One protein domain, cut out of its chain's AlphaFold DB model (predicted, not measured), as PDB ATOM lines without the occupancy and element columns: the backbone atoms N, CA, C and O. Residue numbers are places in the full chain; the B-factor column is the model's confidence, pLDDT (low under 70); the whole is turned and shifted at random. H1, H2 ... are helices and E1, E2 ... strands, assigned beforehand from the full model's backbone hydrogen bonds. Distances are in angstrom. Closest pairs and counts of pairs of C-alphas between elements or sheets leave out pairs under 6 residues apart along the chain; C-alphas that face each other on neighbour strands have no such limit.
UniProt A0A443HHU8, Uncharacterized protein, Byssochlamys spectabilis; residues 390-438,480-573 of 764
ATOM      1  N   MET A 390      -3.521 -35.818   4.907       95.44
ATOM      2  CA  MET A 390      -4.548 -36.881   4.947       95.44
ATOM      3  C   MET A 390      -5.314 -36.972   3.616       95.44
ATOM      4  O   MET A 390      -6.532 -36.779   3.579       95.44
ATOM      5  N   ALA A 391      -4.578 -37.147   2.511       94.12
ATOM      6  CA  ALA A 391      -5.132 -37.083   1.154       94.12
ATOM      7  C   ALA A 391      -6.257 -38.108   0.950       94.12
ATOM      8  O   ALA A 391      -7.298 -37.770   0.395       94.12
ATOM      9  N   TRP A 392      -6.107 -39.286   1.553       96.25
ATOM     10  CA  TRP A 392      -7.094 -40.362   1.556       96.25
ATOM     11  C   TRP A 392      -8.490 -39.944   2.057       96.25
ATOM     12  O   TRP A 392      -9.490 -40.507   1.628       96.25
ATOM     13  N   VAL A 393      -8.604 -38.930   2.934       95.00
ATOM     14  CA  VAL A 393      -9.915 -38.423   3.393       95.00
ATOM     15  C   VAL A 393     -10.669 -37.753   2.247       95.00
ATOM     16  O   VAL A 393     -11.893 -37.832   2.179       95.00
ATOM     17  N   LEU A 394      -9.939 -37.089   1.348       90.69
ATOM     18  CA  LEU A 394     -10.526 -36.480   0.161       90.69
ATOM     19  C   LEU A 394     -10.983 -37.548  -0.830       90.69
ATOM     20  O   LEU A 394     -11.926 -37.300  -1.563       90.69
ATOM     21  N   GLU A 395     -10.347 -38.719  -0.843       93.50
ATOM     22  CA  GLU A 395     -10.619 -39.827  -1.768       93.50
ATOM     23  C   GLU A 395     -11.817 -40.698  -1.357       93.50
ATOM     24  O   GLU A 395     -12.241 -41.552  -2.127       93.50
ATOM     25  N   LEU A 396     -12.405 -40.477  -0.176       95.81
ATOM     26  CA  LEU A 396     -13.602 -41.204   0.261       95.81
ATOM     27  C   LEU A 396     -14.787 -40.909  -0.674       95.81
ATOM     28  O   LEU A 396     -15.082 -39.743  -0.935       95.81
ATOM     29  N   ASP A 397     -15.527 -41.933  -1.121       94.31
ATOM     30  CA  ASP A 397     -16.563 -41.744  -2.156       94.31
ATOM     31  C   ASP A 397     -17.667 -40.754  -1.754       94.31
ATOM     32  O   ASP A 397     -18.224 -40.050  -2.595       94.31
ATOM     33  N   GLU A 398     -18.049 -40.716  -0.472       92.38
ATOM     34  CA  GLU A 398     -19.014 -39.728   0.030       92.38
ATOM     35  C   GLU A 398     -18.441 -38.306  -0.027       92.38
ATOM     36  O   GLU A 398     -19.136 -37.354  -0.378       92.38
ATOM     37  N   TYR A 399     -17.149 -38.156   0.260       90.56
ATOM     38  CA  TYR A 399     -16.476 -36.866   0.200       90.56
ATOM     39  C   TYR A 399     -16.284 -36.402  -1.254       90.56
ATOM     40  O   TYR A 399     -16.550 -35.246  -1.573       90.56
ATOM     41  N   GLN A 400     -15.912 -37.303  -2.165       89.94
ATOM     42  CA  GLN A 400     -15.805 -37.016  -3.601       89.94
ATOM     43  C   GLN A 400     -17.141 -36.585  -4.213       89.94
ATOM     44  O   GLN A 400     -17.195 -35.607  -4.965       89.94
ATOM     45  N   ARG A 401     -18.246 -37.249  -3.850       87.44
ATOM     46  CA  ARG A 401     -19.592 -36.823  -4.267       87.44
ATOM     47  C   ARG A 401     -19.936 -35.421  -3.767       87.44
ATOM     48  O   ARG A 401     -20.510 -34.632  -4.510       87.44
ATOM     49  N   LEU A 402     -19.520 -35.062  -2.555       87.25
ATOM     50  CA  LEU A 402     -19.692 -33.697  -2.057       87.25
ATOM     51  C   LEU A 402     -18.902 -32.667  -2.882       87.25
ATOM     52  O   LEU A 402     -19.485 -31.677  -3.317       87.25
ATOM     53  N   ILE A 403     -17.605 -32.895  -3.125       84.81
ATOM     54  CA  ILE A 403     -16.771 -31.945  -3.888       84.81
ATOM     55  C   ILE A 403     -17.307 -31.763  -5.313       84.81
ATOM     56  O   ILE A 403     -17.392 -30.640  -5.807       84.81
ATOM     57  N   THR A 404     -17.657 -32.863  -5.983       82.75
ATOM     58  CA  THR A 404     -18.114 -32.839  -7.383       82.75
ATOM     59  C   THR A 404     -19.430 -32.093  -7.558       82.75
ATOM     60  O   THR A 404     -19.619 -31.426  -8.577       82.75
ATOM     61  N   THR A 405     -20.314 -32.155  -6.562       78.62
ATOM     62  CA  THR A 405     -21.651 -31.561  -6.669       78.62
ATOM     63  C   THR A 405     -21.723 -30.121  -6.152       78.62
ATOM     64  O   THR A 405     -22.611 -29.373  -6.556       78.62
ATOM     65  N   ALA A 406     -20.774 -29.684  -5.321       76.38
ATOM     66  CA  ALA A 406     -20.739 -28.315  -4.812       76.38
ATOM     67  C   ALA A 406     -20.443 -27.260  -5.900       76.38
ATOM     68  O   ALA A 406     -19.632 -27.480  -6.812       76.38
ATOM     69  N   SER A 407     -21.078 -26.083  -5.808       66.12
ATOM     70  CA  SER A 407     -20.890 -24.980  -6.762       66.12
ATOM     71  C   SER A 407     -20.998 -23.607  -6.089       66.12
ATOM     72  O   SER A 407     -22.094 -23.091  -5.897       66.12
ATOM     73  N   GLY A 408     -19.854 -22.971  -5.811       67.69
ATOM     74  CA  GLY A 408     -19.779 -21.578  -5.351       67.69
ATOM     75  C   GLY A 408     -18.827 -21.347  -4.170       67.69
ATOM     76  O   GLY A 408     -18.367 -22.283  -3.520       67.69
ATOM     77  N   LEU A 409     -18.543 -20.073  -3.870       60.94
ATOM     78  CA  LEU A 409     -17.605 -19.653  -2.812       60.94
ATOM     79  C   LEU A 409     -18.107 -19.965  -1.388       60.94
ATOM     80  O   LEU A 409     -17.331 -20.380  -0.530       60.94
ATOM     81  N   MET A 410     -19.410 -19.799  -1.131       61.25
ATOM     82  CA  MET A 410     -20.005 -20.117   0.177       61.25
ATOM     83  C   MET A 410     -20.021 -21.626   0.459       61.25
ATOM     84  O   MET A 410     -19.894 -22.032   1.613       61.25
ATOM     85  N   ASP A 411     -20.120 -22.448  -0.589       75.06
ATOM     86  CA  ASP A 411     -20.026 -23.904  -0.480       75.06
ATOM     87  C   ASP A 411     -18.573 -24.320  -0.197       75.06
ATOM     88  O   ASP A 411     -18.329 -25.171   0.658       75.06
ATOM     89  N   ALA A 412     -17.592 -23.642  -0.809       81.88
ATOM     90  CA  ALA A 412     -16.171 -23.883  -0.558       81.88
ATOM     91  C   ALA A 412     -15.778 -23.645   0.913       81.88
ATOM     92  O   ALA A 412     -15.077 -24.469   1.501       81.88
ATOM     93  N   ALA A 413     -16.276 -22.579   1.550       86.12
ATOM     94  CA  ALA A 413     -15.993 -22.297   2.962       86.12
ATOM     95  C   ALA A 413     -16.594 -23.350   3.917       86.12
ATOM     96  O   ALA A 413     -15.941 -23.769   4.879       86.12
ATOM     97  N   ALA A 414     -17.824 -23.809   3.651       87.88
ATOM     98  CA  ALA A 414     -18.473 -24.853   4.446       87.88
ATOM     99  C   ALA A 414     -17.771 -26.212   4.282       87.88
ATOM    100  O   ALA A 414     -17.516 -26.897   5.275       87.88
ATOM    101  N   ILE A 415     -17.396 -26.572   3.050       89.50
ATOM    102  CA  ILE A 415     -16.638 -27.793   2.744       89.50
ATOM    103  C   ILE A 415     -15.253 -27.746   3.390       89.50
ATOM    104  O   ILE A 415     -14.823 -28.733   3.983       89.50
ATOM    105  N   PHE A 416     -14.565 -26.603   3.340       91.06
ATOM    106  CA  PHE A 416     -13.283 -26.422   4.016       91.06
ATOM    107  C   PHE A 416     -13.412 -26.614   5.533       91.06
ATOM    108  O   PHE A 416     -12.628 -27.350   6.136       91.06
ATOM    109  N   ASN A 417     -14.434 -26.011   6.154       92.50
ATOM    110  CA  ASN A 417     -14.704 -26.183   7.581       92.50
ATOM    111  C   ASN A 417     -14.949 -27.660   7.934       92.50
ATOM    112  O   ASN A 417     -14.311 -28.185   8.853       92.50
ATOM    113  N   LEU A 418     -15.796 -28.347   7.159       93.00
ATOM    114  CA  LEU A 418     -16.033 -29.782   7.301       93.00
ATOM    115  C   LEU A 418     -14.733 -30.582   7.146       93.00
ATOM    116  O   LEU A 418     -14.474 -31.456   7.969       93.00
ATOM    117  N   ASN A 419     -13.888 -30.266   6.160       93.56
ATOM    118  CA  ASN A 419     -12.615 -30.951   5.938       93.56
ATOM    119  C   ASN A 419     -11.700 -30.877   7.161       93.56
ATOM    120  O   ASN A 419     -11.197 -31.899   7.632       93.56
ATOM    121  N   VAL A 420     -11.506 -29.666   7.687       93.44
ATOM    122  CA  VAL A 420     -10.643 -29.412   8.843       93.44
ATOM    123  C   VAL A 420     -11.172 -30.155  10.070       93.44
ATOM    124  O   VAL A 420     -10.408 -30.845  10.749       93.44
ATOM    125  N   LYS A 421     -12.481 -30.058  10.333       94.00
ATOM    126  CA  LYS A 421     -13.135 -30.704  11.479       94.00
ATOM    127  C   LYS A 421     -13.104 -32.234  11.357       94.00
ATOM    128  O   LYS A 421     -12.753 -32.901  12.327       94.00
ATOM    129  N   LEU A 422     -13.363 -32.792  10.173       94.25
ATOM    130  CA  LEU A 422     -13.326 -34.235   9.908       94.25
ATOM    131  C   LEU A 422     -11.913 -34.815  10.051       94.25
ATOM    132  O   LEU A 422     -11.724 -35.792  10.775       94.25
ATOM    133  N   LYS A 423     -10.902 -34.194   9.426       95.31
ATOM    134  CA  LYS A 423      -9.499 -34.624   9.553       95.31
ATOM    135  C   LYS A 423      -9.027 -34.560  11.001       95.31
ATOM    136  O   LYS A 423      -8.418 -35.510  11.484       95.31
ATOM    137  N   ARG A 424      -9.330 -33.465  11.712       93.00
ATOM    138  CA  ARG A 424      -8.999 -33.325  13.139       93.00
ATOM    139  C   ARG A 424      -9.692 -34.394  13.982       93.00
ATOM    140  O   ARG A 424      -9.039 -34.983  14.837       93.00
ATOM    141  N   PHE A 425     -10.962 -34.695  13.711       92.50
ATOM    142  CA  PHE A 425     -11.699 -35.745  14.412       92.50
ATOM    143  C   PHE A 425     -11.027 -37.098  14.243       92.50
ATOM    144  O   PHE A 425     -10.595 -37.684  15.233       92.50
ATOM    145  N   ILE A 426     -10.835 -37.540  13.001       93.44
ATOM    146  CA  ILE A 426     -10.184 -38.816  12.692       93.44
ATOM    147  C   ILE A 426      -8.797 -38.891  13.343       93.44
ATOM    148  O   ILE A 426      -8.490 -39.857  14.043       93.44
ATOM    149  N   ARG A 427      -7.980 -37.844  13.179       93.19
ATOM    150  CA  ARG A 427      -6.636 -37.770  13.759       93.19
ATOM    151  C   ARG A 427      -6.655 -37.877  15.278       93.19
ATOM    152  O   ARG A 427      -5.880 -38.650  15.826       93.19
ATOM    153  N   SER A 428      -7.535 -37.139  15.954       89.31
ATOM    154  CA  SER A 428      -7.642 -37.170  17.418       89.31
ATOM    155  C   SER A 428      -8.018 -38.565  17.928       89.31
ATOM    156  O   SER A 428      -7.468 -39.020  18.930       89.31
ATOM    157  N   ARG A 429      -8.871 -39.294  17.193       88.50
ATOM    158  CA  ARG A 429      -9.259 -40.673  17.518       88.50
ATOM    159  C   ARG A 429      -8.084 -41.638  17.336       88.50
ATOM    160  O   ARG A 429      -7.787 -42.385  18.263       88.50
ATOM    161  N   ILE A 430      -7.349 -41.563  16.225       92.12
ATOM    162  CA  ILE A 430      -6.144 -42.390  16.008       92.12
ATOM    163  C   ILE A 430      -5.069 -42.071  17.057       92.12
ATOM    164  O   ILE A 430      -4.516 -42.971  17.685       92.12
ATOM    165  N   TYR A 431      -4.810 -40.786  17.306       90.44
ATOM    166  CA  TYR A 431      -3.850 -40.328  18.307       90.44
ATOM    167  C   TYR A 431      -4.216 -40.801  19.721       90.44
ATOM    168  O   TYR A 431      -3.334 -41.185  20.488       90.44
ATOM    169  N   SER A 432      -5.509 -40.862  20.056       86.94
ATOM    170  CA  SER A 432      -5.967 -41.386  21.347       86.94
ATOM    171  C   SER A 432      -5.624 -42.863  21.572       86.94
ATOM    172  O   SER A 432      -5.680 -43.317  22.708       86.94
ATOM    173  N   MET A 433      -5.224 -43.614  20.537       88.00
ATOM    174  CA  MET A 433      -4.720 -44.986  20.685       88.00
ATOM    175  C   MET A 433      -3.252 -45.036  21.128       88.00
ATOM    176  O   MET A 433      -2.830 -46.024  21.727       88.00
ATOM    177  N   LEU A 434      -2.482 -43.961  20.917       88.44
ATOM    178  CA  LEU A 434      -1.078 -43.842  21.339       88.44
ATOM    179  C   LEU A 434      -0.919 -43.533  22.829       88.44
ATOM    180  O   LEU A 434       0.175 -43.227  23.292       88.44
ATOM    181  N   THR A 435      -1.994 -43.556  23.598       78.50
ATOM    182  CA  THR A 435      -2.012 -43.278  25.035       78.50
ATOM    183  C   THR A 435      -1.547 -44.474  25.876       78.50
ATOM    184  O   THR A 435      -1.768 -45.616  25.478       78.50
ATOM    185  N   PRO A 436      -0.992 -44.242  27.078       73.19
ATOM    186  CA  PRO A 436      -0.275 -45.271  27.834       73.19
ATOM    187  C   PRO A 436      -1.148 -46.360  28.468       73.19
ATOM    188  O   PRO A 436      -0.625 -47.401  28.825       73.19
ATOM    189  N   TYR A 437      -2.461 -46.175  28.612       76.88
ATOM    190  CA  TYR A 437      -3.325 -47.051  29.422       76.88
ATOM    191  C   TYR A 437      -3.631 -48.436  28.814       76.88
ATOM    192  O   TYR A 437      -4.506 -49.139  29.317       76.88
ATOM    193  N   ARG A 438      -2.958 -48.827  27.729       81.25
ATOM    194  CA  ARG A 438      -3.151 -50.126  27.070       81.25
ATOM    195  C   ARG A 438      -2.019 -51.076  27.442       81.25
ATOM    196  O   ARG A 438      -0.870 -50.660  27.563       81.25
ATOM    197  N   TRP A 480      -1.680 -50.893  16.283       94.62
ATOM    198  CA  TRP A 480      -2.447 -51.204  15.072       94.62
ATOM    199  C   TRP A 480      -3.615 -52.155  15.338       94.62
ATOM    200  O   TRP A 480      -4.687 -51.992  14.758       94.62
ATOM    201  N   GLN A 481      -3.455 -53.087  16.275       92.12
ATOM    202  CA  GLN A 481      -4.532 -53.944  16.753       92.12
ATOM    203  C   GLN A 481      -5.623 -53.113  17.440       92.12
ATOM    204  O   GLN A 481      -6.805 -53.319  17.175       92.12
ATOM    205  N   SER A 482      -5.245 -52.101  18.228       90.50
ATOM    206  CA  SER A 482      -6.211 -51.180  18.844       90.50
ATOM    207  C   SER A 482      -7.032 -50.414  17.798       90.50
ATOM    208  O   SER A 482      -8.222 -50.191  18.003       90.50
ATOM    209  N   LEU A 483      -6.438 -50.066  16.649       92.19
ATOM    210  CA  LEU A 483      -7.158 -49.449  15.525       92.19
ATOM    211  C   LEU A 483      -8.114 -50.415  14.804       92.19
ATOM    212  O   LEU A 483      -9.061 -49.962  14.163       92.19
ATOM    213  N   LEU A 484      -7.894 -51.732  14.891       91.00
ATOM    214  CA  LEU A 484      -8.850 -52.732  14.400       91.00
ATOM    215  C   LEU A 484     -10.000 -52.995  15.371       91.00
ATOM    216  O   LEU A 484     -11.033 -53.520  14.954       91.00
ATOM    217  N   GLU A 485      -9.832 -52.691  16.647       87.38
ATOM    218  CA  GLU A 485     -10.848 -52.941  17.670       87.38
ATOM    219  C   GLU A 485     -11.717 -51.707  17.933       87.38
ATOM    220  O   GLU A 485     -12.912 -51.851  18.190       87.38
ATOM    221  N   ASP A 486     -11.151 -50.499  17.833       84.00
ATOM    222  CA  ASP A 486     -11.900 -49.256  18.026       84.00
ATOM    223  C   ASP A 486     -12.674 -48.836  16.766       84.00
ATOM    224  O   ASP A 486     -12.252 -49.061  15.628       84.00
ATOM    225  N   HIS A 487     -13.810 -48.166  16.970       82.31
ATOM    226  CA  HIS A 487     -14.556 -47.511  15.899       82.31
ATOM    227  C   HIS A 487     -14.595 -45.999  16.129       82.31
ATOM    228  O   HIS A 487     -14.818 -45.510  17.241       82.31
ATOM    229  N   LEU A 488     -14.495 -45.227  15.043       84.62
ATOM    230  CA  LEU A 488     -14.630 -43.769  15.098       84.62
ATOM    231  C   LEU A 488     -15.958 -43.323  15.743       84.62
ATOM    232  O   LEU A 488     -15.994 -42.265  16.363       84.62
ATOM    233  N   SER A 489     -17.019 -44.133  15.646       73.94
ATOM    234  CA  SER A 489     -18.374 -43.798  16.112       73.94
ATOM    235  C   SER A 489     -18.700 -44.208  17.556       73.94
ATOM    236  O   SER A 489     -19.720 -43.756  18.071       73.94
ATOM    237  N   SER A 490     -17.910 -45.081  18.196       63.44
ATOM    238  CA  SER A 490     -18.312 -45.763  19.443       63.44
ATOM    239  C   SER A 490     -17.556 -45.336  20.701       63.44
ATOM    240  O   SER A 490     -17.896 -45.802  21.785       63.44
ATOM    241  N   GLY A 491     -16.531 -44.489  20.597       58.72
ATOM    242  CA  GLY A 491     -15.728 -44.108  21.757       58.72
ATOM    243  C   GLY A 491     -16.078 -42.735  22.318       58.72
ATOM    244  O   GLY A 491     -16.328 -41.778  21.589       58.72
ATOM    245  N   GLU A 492     -16.024 -42.629  23.642       55.94
ATOM    246  CA  GLU A 492     -15.957 -41.338  24.319       55.94
ATOM    247  C   GLU A 492     -14.651 -40.615  23.934       55.94
ATOM    248  O   GLU A 492     -13.612 -41.256  23.746       55.94
ATOM    249  N   ASN A 493     -14.679 -39.279  23.848       55.03
ATOM    250  CA  ASN A 493     -13.473 -38.447  23.748       55.03
ATOM    251  C   ASN A 493     -12.720 -38.497  25.083       55.03
ATOM    252  O   ASN A 493     -12.760 -37.563  25.884       55.03
ATOM    253  N   ARG A 494     -12.075 -39.626  25.365       55.19
ATOM    254  CA  ARG A 494     -11.240 -39.776  26.547       55.19
ATOM    255  C   ARG A 494      -9.804 -39.411  26.193       55.19
ATOM    256  O   ARG A 494      -9.153 -40.106  25.424       55.19
ATOM    257  N   LEU A 495      -9.346 -38.372  26.892       55.06
ATOM    258  CA  LEU A 495      -7.962 -38.029  27.236       55.06
ATOM    259  C   LEU A 495      -7.243 -37.004  26.353       55.06
ATOM    260  O   LEU A 495      -7.143 -37.103  25.135       55.06
ATOM    261  N   TYR A 496      -6.677 -36.036  27.073       58.56
ATOM    262  CA  TYR A 496      -5.678 -35.083  26.629       58.56
ATOM    263  C   TYR A 496      -4.326 -35.797  26.593       58.56
ATOM    264  O   TYR A 496      -3.844 -36.276  27.620       58.56
ATOM    265  N   GLY A 497      -3.715 -35.896  25.415       66.88
ATOM    266  CA  GLY A 497      -2.287 -36.190  25.331       66.88
ATOM    267  C   GLY A 497      -1.469 -34.903  25.506       66.88
ATOM    268  O   GLY A 497      -2.011 -33.817  25.323       66.88
ATOM    269  N   PRO A 498      -0.168 -34.997  25.829       77.31
ATOM    270  CA  PRO A 498       0.676 -33.815  26.028       77.31
ATOM    271  C   PRO A 498       1.000 -33.065  24.722       77.31
ATOM    272  O   PRO A 498       1.468 -31.934  24.767       77.31
ATOM    273  N   HIS A 499       0.775 -33.696  23.567       88.00
ATOM    274  CA  HIS A 499       1.104 -33.167  22.246       88.00
ATOM    275  C   HIS A 499      -0.074 -32.387  21.646       88.00
ATOM    276  O   HIS A 499      -1.208 -32.874  21.653       88.00
ATOM    277  N   LEU A 500       0.203 -31.210  21.081       87.06
ATOM    278  CA  LEU A 500      -0.787 -30.367  20.403       87.06
ATOM    279  C   LEU A 500      -0.939 -30.762  18.928       87.06
ATOM    280  O   LEU A 500      -2.024 -30.649  18.351       87.06
ATOM    281  N   CYS A 501       0.135 -31.260  18.318       92.25
ATOM    282  CA  CYS A 501       0.180 -31.695  16.927       92.25
ATOM    283  C   CYS A 501       1.049 -32.946  16.736       92.25
ATOM    284  O   CYS A 501       1.789 -33.357  17.630       92.25
ATOM    285  N   ILE A 502       0.976 -33.553  15.550       93.81
ATOM    286  CA  ILE A 502       1.781 -34.735  15.204       93.81
ATOM    287  C   ILE A 502       3.282 -34.430  15.214       93.81
ATOM    288  O   ILE A 502       4.054 -35.294  15.624       93.81
ATOM    289  N   ALA A 503       3.707 -33.211  14.855       93.38
ATOM    290  CA  ALA A 503       5.122 -32.835  14.929       93.38
ATOM    291  C   ALA A 503       5.699 -32.972  16.349       93.38
ATOM    292  O   ALA A 503       6.859 -33.348  16.512       93.38
ATOM    293  N   ASP A 504       4.889 -32.747  17.389       92.19
ATOM    294  CA  ASP A 504       5.336 -32.817  18.785       92.19
ATOM    295  C   ASP A 504       5.749 -34.231  19.225       92.19
ATOM    296  O   ASP A 504       6.494 -34.367  20.194       92.19
ATOM    297  N   LEU A 505       5.324 -35.282  18.509       90.62
ATOM    298  CA  LEU A 505       5.734 -36.664  18.791       90.62
ATOM    299  C   LEU A 505       7.240 -36.894  18.564       90.62
ATOM    300  O   LEU A 505       7.834 -37.774  19.195       90.62
ATOM    301  N   GLY A 506       7.860 -36.113  17.675       89.88
ATOM    302  CA  GLY A 506       9.255 -36.290  17.281       89.88
ATOM    303  C   GLY A 506       9.788 -35.137  16.439       89.88
ATOM    304  O   GLY A 506      10.206 -35.362  15.309       89.88
ATOM    305  N   ARG A 507       9.796 -33.911  16.981       88.81
ATOM    306  CA  ARG A 507      10.247 -32.692  16.272       88.81
ATOM    307  C   ARG A 507      11.677 -32.771  15.728       88.81
ATOM    308  O   ARG A 507      12.021 -32.039  14.806       88.81
ATOM    309  N   HIS A 508      12.510 -33.626  16.318       88.25
ATOM    310  CA  HIS A 508      13.885 -33.866  15.887       88.25
ATOM    311  C   HIS A 508      13.980 -34.731  14.624       88.25
ATOM    312  O   HIS A 508      15.021 -34.735  13.981       88.25
ATOM    313  N   LEU A 509      12.912 -35.441  14.247       90.62
ATOM    314  CA  LEU A 509      12.902 -36.325  13.084       90.62
ATOM    315  C   LEU A 509      12.412 -35.586  11.828       90.62
ATOM    316  O   LEU A 509      11.330 -34.984  11.861       90.62
ATOM    317  N   PRO A 510      13.127 -35.692  10.690       89.44
ATOM    318  CA  PRO A 510      12.744 -35.031   9.441       89.44
ATOM    319  C   PRO A 510      11.307 -35.330   8.997       89.44
ATOM    320  O   PRO A 510      10.581 -34.413   8.615       89.44
ATOM    321  N   ALA A 511      10.864 -36.586   9.131       90.00
ATOM    322  CA  ALA A 511       9.531 -37.030   8.716       90.00
ATOM    323  C   ALA A 511       8.377 -36.295   9.430       90.00
ATOM    324  O   ALA A 511       7.300 -36.128   8.860       90.00
ATOM    325  N   LEU A 512       8.587 -35.835  10.670       92.25
ATOM    326  CA  LEU A 512       7.549 -35.196  11.487       92.25
ATOM    327  C   LEU A 512       7.667 -33.666  11.538       92.25
ATOM    328  O   LEU A 512       6.700 -33.000  11.906       92.25
ATOM    329  N   LYS A 513       8.811 -33.094  11.140       88.88
ATOM    330  CA  LYS A 513       9.120 -31.661  11.286       88.88
ATOM    331  C   LYS A 513       8.091 -30.737  10.619       88.88
ATOM    332  O   LYS A 513       7.789 -29.676  11.146       88.88
ATOM    333  N   SER A 514       7.512 -31.148   9.490       90.62
ATOM    334  CA  SER A 514       6.518 -30.365   8.733       90.62
ATOM    335  C   SER A 514       5.060 -30.578   9.179       90.62
ATOM    336  O   SER A 514       4.132 -30.078   8.540       90.62
ATOM    337  N   GLN A 515       4.820 -31.320  10.265       95.00
ATOM    338  CA  GLN A 515       3.476 -31.739  10.691       95.00
ATOM    339  C   GLN A 515       2.870 -30.856  11.799       95.00
ATOM    340  O   GLN A 515       2.022 -31.312  12.566       95.00
ATOM    341  N   GLU A 516       3.275 -29.587  11.898       93.19
ATOM    342  CA  GLU A 516       2.775 -28.644  12.916       93.19
ATOM    343  C   GLU A 516       1.281 -28.324  12.741       93.19
ATOM    344  O   GLU A 516       0.534 -28.186  13.709       93.19
ATOM    345  N   ALA A 517       0.806 -28.282  11.493       93.00
ATOM    346  CA  ALA A 517      -0.605 -28.064  11.176       93.00
ATOM    347  C   ALA A 517      -1.494 -29.298  11.457       93.00
ATOM    348  O   ALA A 517      -2.725 -29.188  11.508       93.00
ATOM    349  N   ALA A 518      -0.901 -30.474  11.686       93.50
ATOM    350  CA  ALA A 518      -1.604 -31.715  12.001       93.50
ATOM    351  C   ALA A 518      -2.018 -31.756  13.483       93.50
ATOM    352  O   ALA A 518      -1.517 -32.546  14.278       93.50
ATOM    353  N   THR A 519      -2.931 -30.865  13.857       91.94
ATOM    354  CA  THR A 519      -3.423 -30.710  15.237       91.94
ATOM    355  C   THR A 519      -4.173 -31.946  15.745       91.94
ATOM    356  O   THR A 519      -5.069 -32.459  15.064       91.94
ATOM    357  N   CYS A 520      -3.825 -32.385  16.957       85.38
ATOM    358  CA  CYS A 520      -4.373 -33.560  17.651       85.38
ATOM    359  C   CYS A 520      -5.424 -33.201  18.710       85.38
ATOM    360  O   CYS A 520      -5.875 -34.077  19.448       85.38
ATOM    361  N   GLU A 521      -5.801 -31.923  18.800       84.12
ATOM    362  CA  GLU A 521      -6.811 -31.447  19.743       84.12
ATOM    363  C   GLU A 521      -8.124 -32.231  19.595       84.12
ATOM    364  O   GLU A 521      -8.611 -32.404  18.469       84.12
ATOM    365  N   PRO A 522      -8.718 -32.685  20.713       81.62
ATOM    366  CA  PRO A 522      -9.957 -33.436  20.674       81.62
ATOM    367  C   PRO A 522     -11.090 -32.550  20.161       81.62
ATOM    368  O   PRO A 522     -11.297 -31.430  20.620       81.62
ATOM    369  N   ILE A 523     -11.846 -33.094  19.219       86.94
ATOM    370  CA  ILE A 523     -13.052 -32.496  18.654       86.94
ATOM    371  C   ILE A 523     -14.186 -33.502  18.833       86.94
ATOM    372  O   ILE A 523     -13.994 -34.711  18.685       86.94
ATOM    373  N   SER A 524     -15.367 -33.028  19.216       88.31
ATOM    374  CA  SER A 524     -16.524 -33.906  19.394       88.31
ATOM    375  C   SER A 524     -17.142 -34.317  18.053       88.31
ATOM    376  O   SER A 524     -17.133 -33.553  17.087       88.31
ATOM    377  N   MET A 525     -17.758 -35.503  18.003       89.38
ATOM    378  CA  MET A 525     -18.590 -35.908  16.858       89.38
ATOM    379  C   MET A 525     -19.712 -34.888  16.594       89.38
ATOM    380  O   MET A 525     -20.129 -34.710  15.455       89.38
ATOM    381  N   GLU A 526     -20.178 -34.183  17.629       90.50
ATOM    382  CA  GLU A 526     -21.201 -33.148  17.491       90.50
ATOM    383  C   GLU A 526     -20.706 -31.932  16.704       90.50
ATOM    384  O   GLU A 526     -21.410 -31.440  15.832       90.50
ATOM    385  N   GLU A 527     -19.467 -31.487  16.908       91.56
ATOM    386  CA  GLU A 527     -18.891 -30.417  16.085       91.56
ATOM    387  C   GLU A 527     -18.742 -30.825  14.614       91.56
ATOM    388  O   GLU A 527     -18.977 -30.009  13.722       91.56
ATOM    389  N   VAL A 528     -18.385 -32.087  14.349       93.25
ATOM    390  CA  VAL A 528     -18.329 -32.619  12.976       93.25
ATOM    391  C   VAL A 528     -19.731 -32.683  12.371       93.25
ATOM    392  O   VAL A 528     -19.916 -32.296  11.218       93.25
ATOM    393  N   ARG A 529     -20.739 -33.102  13.149       93.19
ATOM    394  CA  ARG A 529     -22.147 -33.069  12.733       93.19
ATOM    395  C   ARG A 529     -22.596 -31.655  12.414       93.19
ATOM    396  O   ARG A 529     -23.182 -31.461  11.359       93.19
ATOM    397  N   ILE A 530     -22.284 -30.667  13.250       92.31
ATOM    398  CA  ILE A 530     -22.615 -29.262  12.980       92.31
ATOM    399  C   ILE A 530     -21.995 -28.825  11.648       92.31
ATOM    400  O   ILE A 530     -22.714 -28.297  10.800       92.31
ATOM    401  N   ALA A 531     -20.711 -29.111  11.409       92.38
ATOM    402  CA  ALA A 531     -20.061 -28.803  10.134       92.38
ATOM    403  C   ALA A 531     -20.737 -29.508   8.941       92.38
ATOM    404  O   ALA A 531     -21.001 -28.874   7.920       92.38
ATOM    405  N   ALA A 532     -21.110 -30.781   9.086       91.44
ATOM    406  CA  ALA A 532     -21.852 -31.521   8.065       91.44
ATOM    407  C   ALA A 532     -23.254 -30.928   7.822       91.44
ATOM    408  O   ALA A 532     -23.680 -30.791   6.678       91.44
ATOM    409  N   THR A 533     -23.963 -30.498   8.872       89.56
ATOM    410  CA  THR A 533     -25.260 -29.822   8.710       89.56
ATOM    411  C   THR A 533     -25.125 -28.470   8.020       89.56
ATOM    412  O   THR A 533     -26.027 -28.098   7.284       89.56
ATOM    413  N   LEU A 534     -24.022 -27.739   8.221       87.44
ATOM    414  CA  LEU A 534     -23.765 -26.475   7.525       87.44
ATOM    415  C   LEU A 534     -23.569 -26.694   6.024       87.44
ATOM    416  O   LEU A 534     -24.114 -25.929   5.235       87.44
ATOM    417  N   VAL A 535     -22.865 -27.763   5.640       86.25
ATOM    418  CA  VAL A 535     -22.737 -28.185   4.237       86.25
ATOM    419  C   VAL A 535     -24.095 -28.558   3.634       86.25
ATOM    420  O   VAL A 535     -24.357 -28.245   2.477       86.25
ATOM    421  N   ASN A 536     -24.980 -29.158   4.433       84.88
ATOM    422  CA  ASN A 536     -26.335 -29.532   4.023       84.88
ATOM    423  C   ASN A 536     -27.376 -28.392   4.178       84.88
ATOM    424  O   ASN A 536     -28.552 -28.607   3.894       84.88
ATOM    425  N   ARG A 537     -27.005 -27.189   4.663       75.19
ATOM    426  CA  ARG A 537     -27.957 -26.096   4.966       75.19
ATOM    427  C   ARG A 537     -28.238 -25.192   3.758       75.19
ATOM    428  O   ARG A 537     -27.404 -24.399   3.315       75.19
ATOM    429  N   GLY A 538     -29.495 -25.207   3.337       54.00
ATOM    430  CA  GLY A 538     -30.136 -24.316   2.363       54.00
ATOM    431  C   GLY A 538     -31.134 -25.124   1.537       54.00
ATOM    432  O   GLY A 538     -31.109 -26.347   1.616       54.00
ATOM    433  N   ASP A 539     -31.944 -24.490   0.694       51.25
ATOM    434  CA  ASP A 539     -32.669 -25.144  -0.420       51.25
ATOM    435  C   ASP A 539     -31.691 -25.710  -1.488       51.25
ATOM    436  O   ASP A 539     -31.886 -25.587  -2.691       51.25
ATOM    437  N   ARG A 540     -30.572 -26.278  -1.029       56.72
ATOM    438  CA  ARG A 540     -29.340 -26.664  -1.720       56.72
ATOM    439  C   ARG A 540     -29.135 -28.168  -1.611       56.72
ATOM    440  O   ARG A 540     -28.030 -28.645  -1.377       56.72
ATOM    441  N   GLY A 541     -30.222 -28.920  -1.745       54.00
ATOM    442  CA  GLY A 541     -30.081 -30.297  -2.168       54.00
ATOM    443  C   GLY A 541     -29.333 -30.282  -3.485       54.00
ATOM    444  O   GLY A 541     -29.840 -29.720  -4.455       54.00
ATOM    445  N   TYR A 542     -28.103 -30.783  -3.514       59.56
ATOM    446  CA  TYR A 542     -27.353 -30.711  -4.753       59.56
ATOM    447  C   TYR A 542     -28.015 -31.671  -5.741       59.56
ATOM    448  O   TYR A 542     -28.143 -32.855  -5.454       59.56
ATOM    449  N   HIS A 543     -28.519 -31.174  -6.865       59.44
ATOM    450  CA  HIS A 543     -29.267 -32.035  -7.773       59.44
ATOM    451  C   HIS A 543     -28.310 -32.939  -8.553       59.44
ATOM    452  O   HIS A 543     -27.580 -32.463  -9.422       59.44
ATOM    453  N   ILE A 544     -28.337 -34.239  -8.260       60.59
ATOM    454  CA  ILE A 544     -27.709 -35.281  -9.080       60.59
ATOM    455  C   ILE A 544     -28.852 -36.025  -9.763       60.59
ATOM    456  O   ILE A 544     -29.705 -36.585  -9.084       60.59
ATOM    457  N   ASP A 545     -28.927 -35.974 -11.093       60.31
ATOM    458  CA  ASP A 545     -29.965 -36.658 -11.885       60.31
ATOM    459  C   ASP A 545     -31.423 -36.348 -11.465       60.31
ATOM    460  O   ASP A 545     -32.333 -37.146 -11.672       60.31
ATOM    461  N   GLY A 546     -31.664 -35.164 -10.885       64.56
ATOM    462  CA  GLY A 546     -32.981 -34.728 -10.399       64.56
ATOM    463  C   GLY A 546     -33.268 -35.042  -8.924       64.56
ATOM    464  O   GLY A 546     -34.232 -34.508  -8.378       64.56
ATOM    465  N   GLU A 547     -32.409 -35.809  -8.250       66.00
ATOM    466  CA  GLU A 547     -32.499 -36.133  -6.819       66.00
ATOM    467  C   GLU A 547     -31.703 -35.132  -5.967       66.00
ATOM    468  O   GLU A 547     -30.631 -34.672  -6.359       66.00
ATOM    469  N   VAL A 548     -32.216 -34.799  -4.780       72.12
ATOM    470  CA  VAL A 548     -31.535 -33.944  -3.797       72.12
ATOM    471  C   VAL A 548     -30.428 -34.745  -3.106       72.12
ATOM    472  O   VAL A 548     -30.699 -35.610  -2.275       72.12
ATOM    473  N   TYR A 549     -29.170 -34.433  -3.411       79.50
ATOM    474  CA  TYR A 549     -28.012 -34.969  -2.705       79.50
ATOM    475  C   TYR A 549     -27.754 -34.200  -1.408       79.50
ATOM    476  O   TYR A 549     -27.624 -32.973  -1.399       79.50
ATOM    477  N   CYS A 550     -27.611 -34.960  -0.325       84.38
ATOM    478  CA  CYS A 550     -27.178 -34.493   0.986       84.38
ATOM    479  C   CYS A 550     -25.947 -35.297   1.398       84.38
ATOM    480  O   CYS A 550     -25.941 -36.519   1.257       84.38
ATOM    481  N   PHE A 551     -24.938 -34.626   1.954       88.94
ATOM    482  CA  PHE A 551     -23.757 -35.299   2.483       88.94
ATOM    483  C   PHE A 551     -24.134 -36.176   3.684       88.94
ATOM    484  O   PHE A 551     -24.637 -35.680   4.701       88.94
ATOM    485  N   ASP A 552     -23.857 -37.472   3.574       92.00
ATOM    486  CA  ASP A 552     -24.075 -38.472   4.612       92.00
ATOM    487  C   ASP A 552     -22.807 -38.661   5.456       92.00
ATOM    488  O   ASP A 552     -21.919 -39.469   5.164       92.00
ATOM    489  N   LEU A 553     -22.746 -37.938   6.576       93.25
ATOM    490  CA  LEU A 553     -21.643 -38.057   7.528       93.25
ATOM    491  C   LEU A 553     -21.468 -39.494   8.053       93.25
ATOM    492  O   LEU A 553     -20.338 -39.921   8.275       93.25
ATOM    493  N   SER A 554     -22.549 -40.254   8.248       93.81
ATOM    494  CA  SER A 554     -22.457 -41.619   8.783       93.81
ATOM    495  C   SER A 554     -21.774 -42.544   7.782       93.81
ATOM    496  O   SER A 554     -20.880 -43.307   8.159       93.81
ATOM    497  N   LYS A 555     -22.134 -42.425   6.498       94.88
ATOM    498  CA  LYS A 555     -21.476 -43.153   5.409       94.88
ATOM    499  C   LYS A 555     -20.013 -42.741   5.255       94.88
ATOM    500  O   LYS A 555     -19.156 -43.617   5.165       94.88
ATOM    501  N   CYS A 556     -19.706 -41.444   5.310       95.19
ATOM    502  CA  CYS A 556     -18.326 -40.951   5.262       95.19
ATOM    503  C   CYS A 556     -17.468 -41.515   6.413       95.19
ATOM    504  O   CYS A 556     -16.361 -42.006   6.190       95.19
ATOM    505  N   ILE A 557     -17.990 -41.527   7.646       95.56
ATOM    506  CA  ILE A 557     -17.291 -42.092   8.810       95.56
ATOM    507  C   ILE A 557     -17.129 -43.613   8.691       95.56
ATOM    508  O   ILE A 557     -16.092 -44.148   9.083       95.56
ATOM    509  N   ALA A 558     -18.113 -44.329   8.141       95.06
ATOM    510  CA  ALA A 558     -17.987 -45.761   7.868       95.06
ATOM    511  C   ALA A 558     -16.877 -46.051   6.841       95.06
ATOM    512  O   ALA A 558     -16.042 -46.920   7.080       95.06
ATOM    513  N   GLN A 559     -16.808 -45.272   5.756       96.56
ATOM    514  CA  GLN A 559     -15.730 -45.365   4.764       96.56
ATOM    515  C   GLN A 559     -14.357 -45.068   5.386       96.56
ATOM    516  O   GLN A 559     -13.405 -45.810   5.158       96.56
ATOM    517  N   ALA A 560     -14.260 -44.036   6.232       96.19
ATOM    518  CA  ALA A 560     -13.025 -43.719   6.944       96.19
ATOM    519  C   ALA A 560     -12.593 -44.839   7.907       96.19
ATOM    520  O   ALA A 560     -11.412 -45.177   7.964       96.19
ATOM    521  N   ASN A 561     -13.537 -45.451   8.633       95.50
ATOM    522  CA  ASN A 561     -13.259 -46.620   9.471       95.50
ATOM    523  C   ASN A 561     -12.701 -47.784   8.642       95.50
ATOM    524  O   ASN A 561     -11.690 -48.364   9.028       95.50
ATOM    525  N   GLU A 562     -13.324 -48.124   7.511       96.00
ATOM    526  CA  GLU A 562     -12.830 -49.209   6.654       96.00
ATOM    527  C   GLU A 562     -11.446 -48.910   6.077       96.00
ATOM    528  O   GLU A 562     -10.593 -49.800   6.061       96.00
ATOM    529  N   TYR A 563     -11.174 -47.655   5.703       96.69
ATOM    530  CA  TYR A 563      -9.837 -47.234   5.286       96.69
ATOM    531  C   TYR A 563      -8.801 -47.471   6.393       96.69
ATOM    532  O   TYR A 563      -7.797 -48.145   6.162       96.69
ATOM    533  N   ILE A 564      -9.062 -46.982   7.613       96.12
ATOM    534  CA  ILE A 564      -8.158 -47.136   8.767       96.12
ATOM    535  C   ILE A 564      -7.945 -48.614   9.096       96.12
ATOM    536  O   ILE A 564      -6.811 -49.039   9.311       96.12
ATOM    537  N   ARG A 565      -9.010 -49.425   9.081       95.44
ATOM    538  CA  ARG A 565      -8.916 -50.873   9.311       95.44
ATOM    539  C   ARG A 565      -8.096 -51.556   8.223       95.44
ATOM    540  O   ARG A 565      -7.272 -52.413   8.524       95.44
ATOM    541  N   GLY A 566      -8.296 -51.191   6.958       95.81
ATOM    542  CA  GLY A 566      -7.477 -51.664   5.842       95.81
ATOM    543  C   GLY A 566      -6.003 -51.301   6.016       95.81
ATOM    544  O   GLY A 566      -5.137 -52.155   5.839       95.81
ATOM    545  N   PHE A 567      -5.723 -50.068   6.440       96.06
ATOM    546  CA  PHE A 567      -4.374 -49.582   6.719       96.06
ATOM    547  C   PHE A 567      -3.714 -50.364   7.862       96.06
ATOM    548  O   PHE A 567      -2.623 -50.902   7.694       96.06
ATOM    549  N   ALA A 568      -4.401 -50.512   8.995       95.88
ATOM    550  CA  ALA A 568      -3.903 -51.256  10.147       95.88
ATOM    551  C   ALA A 568      -3.672 -52.744   9.835       95.88
ATOM    552  O   ALA A 568      -2.669 -53.310  10.267       95.88
ATOM    553  N   ARG A 569      -4.538 -53.374   9.025       94.56
ATOM    554  CA  ARG A 569      -4.315 -54.748   8.542       94.56
ATOM    555  C   ARG A 569      -3.026 -54.865   7.734       94.56
ATOM    556  O   ARG A 569      -2.317 -55.841   7.933       94.56
ATOM    557  N   ARG A 570      -2.711 -53.896   6.861       93.38
ATOM    558  CA  ARG A 570      -1.442 -53.879   6.106       93.38
ATOM    559  C   ARG A 570      -0.234 -53.777   7.034       93.38
ATOM    560  O   ARG A 570       0.713 -54.533   6.869       93.38
ATOM    561  N   MET A 571      -0.302 -52.918   8.051       94.62
ATOM    562  CA  MET A 571       0.786 -52.763   9.028       94.62
ATOM    563  C   MET A 571       1.008 -54.017   9.882       94.62
ATOM    564  O   MET A 571       2.109 -54.234  10.370       94.62
ATOM    565  N   MET A 572      -0.010 -54.861  10.047       91.50
ATOM    566  CA  MET A 572       0.085 -56.125  10.784       91.50
ATOM    567  C   MET A 572       0.221 -57.354   9.885       91.50
ATOM    568  O   MET A 572       0.045 -58.473  10.365       91.50
ATOM    569  N   GLN A 573       0.497 -57.174   8.589       87.12
ATOM    570  CA  GLN A 573       0.729 -58.318   7.716       87.12
ATOM    571  C   GLN A 573       1.934 -59.121   8.214       87.12
ATOM    572  O   GLN A 573       2.959 -58.525   8.562       87.12
TER     573      GLN A 573
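This is residues 390 to 438 and 480 to 573 of the 764 residues of an uncharacterized protein of Byssochlamys spectabilis (UniProt A0A443HHU8). An elongated helical body is built round one long helix, H3, with H7 packed side by side on it in the opposite direction and H8 slanting past it on another side, while the short helices H1 and H2 sit beside both H3 and H8. A small hairpin of two strands, E1 and E2, lies at one end of the long axis, and the two short helices H5 and H6 make a corner at the other end; H4 packs on the last part of H8. The printed part has 143 residues, with eight named helices and two named strands in the order H1, H2, H3, H4, H5, H6, H7, E1, E2, H8; the class is mostly helix, and the two-stranded sheet is antiparallel. It is compact by its radius of gyration of the C-alphas, 16.5 A, and spans 50 by 29 by 27 A.

H1, residues 391 to 394, begins with C-alpha 391 at (-5.132, -37.083, 1.154). H2 is residues 397 to 405, 12.2 A from first to last C-alpha. H3, residues 409 to 434, is the longest helix at 38.0 A, from C-alpha 409 at (-17.605, -19.653, -2.812) to C-alpha 434 at (-1.078, -43.842, 21.339). After the cut come H4, residues 480 to 485, H5, residues 502 to 505, and H6, residues 510 to 513. H7, residues 525 to 535, measures 15.4 A. The strands E1, residues 542 to 544, and E2, residues 547 to 549, follow. H8, residues 553 to 571, measures 26.9 A and ends with C-alpha 571 at (0.786, -52.763, 9.028).

H1 touches no helix; it is close to but not clearly touching H3, where the closest C-alphas, of Val 393 and Lys 423, are 7.2 A apart, and likewise H8, with Val 393 and Ala 560 at 7.1 A. H2 touches H8 through residues 555 to 559 of H8 alone, at a steep tilt of 49 degrees, opposite ways; the closest C-alphas, of Glu 398 and Cys 556, are 5.4 A apart. H3 and H7 touch at a shallow tilt of 18 degrees, opposite ways, closest at the C-alphas of Leu 418 and Ala 531, 5.0 A. H3 and H8 are near each other, with 10 pairs of C-alphas within 10 A. H3 only just touches H4, with 3 pairs of C-alphas within 8 A; the closest are those of Met 433 and Ser 482, 6.6 A, and the lines are about perpendicular at 75 degrees. H4 touches H8 at a steep tilt of 41 degrees, opposite ways, with the C-alphas of Trp 480 and Ala 568 closest at 5.1 A. H5 and H6 touch only at the corner by their link, closest at the C-alphas of Ala 503 and Leu 512, 4.8 A. E1 and E2 form an antiparallel hairpin, with N 549 and O 542 at 2.8 A and N 544 and O 547 at 3.0 A, both within hydrogen-bond range. The closest C-alphas of H2 and E1, of Thr 405 and Tyr 542, are 6.1 A apart. Among the pairs that stay apart are H3 and H5, and H4 and H7. Every O i to N i+4 pair is within hydrogen-bond range in H2, H4, H7 and H8, and 20 of 22 are in H3; H1, H5 and H6 are too short for such a pair.

The two C-alphas farthest apart, of His 508 and Gly 546, are 53.7 A from each other. Residues 439 to 479 are not printed, and C-alphas 438 and 480 are 12.1 A apart across this cut. The links H4 to H5, residues 486 to 501, and H6 to H7 are long. The mean pLDDT of the printed part is 85.1; residues 407 to 410, 490 to 497 and 538 to 547 are under 70.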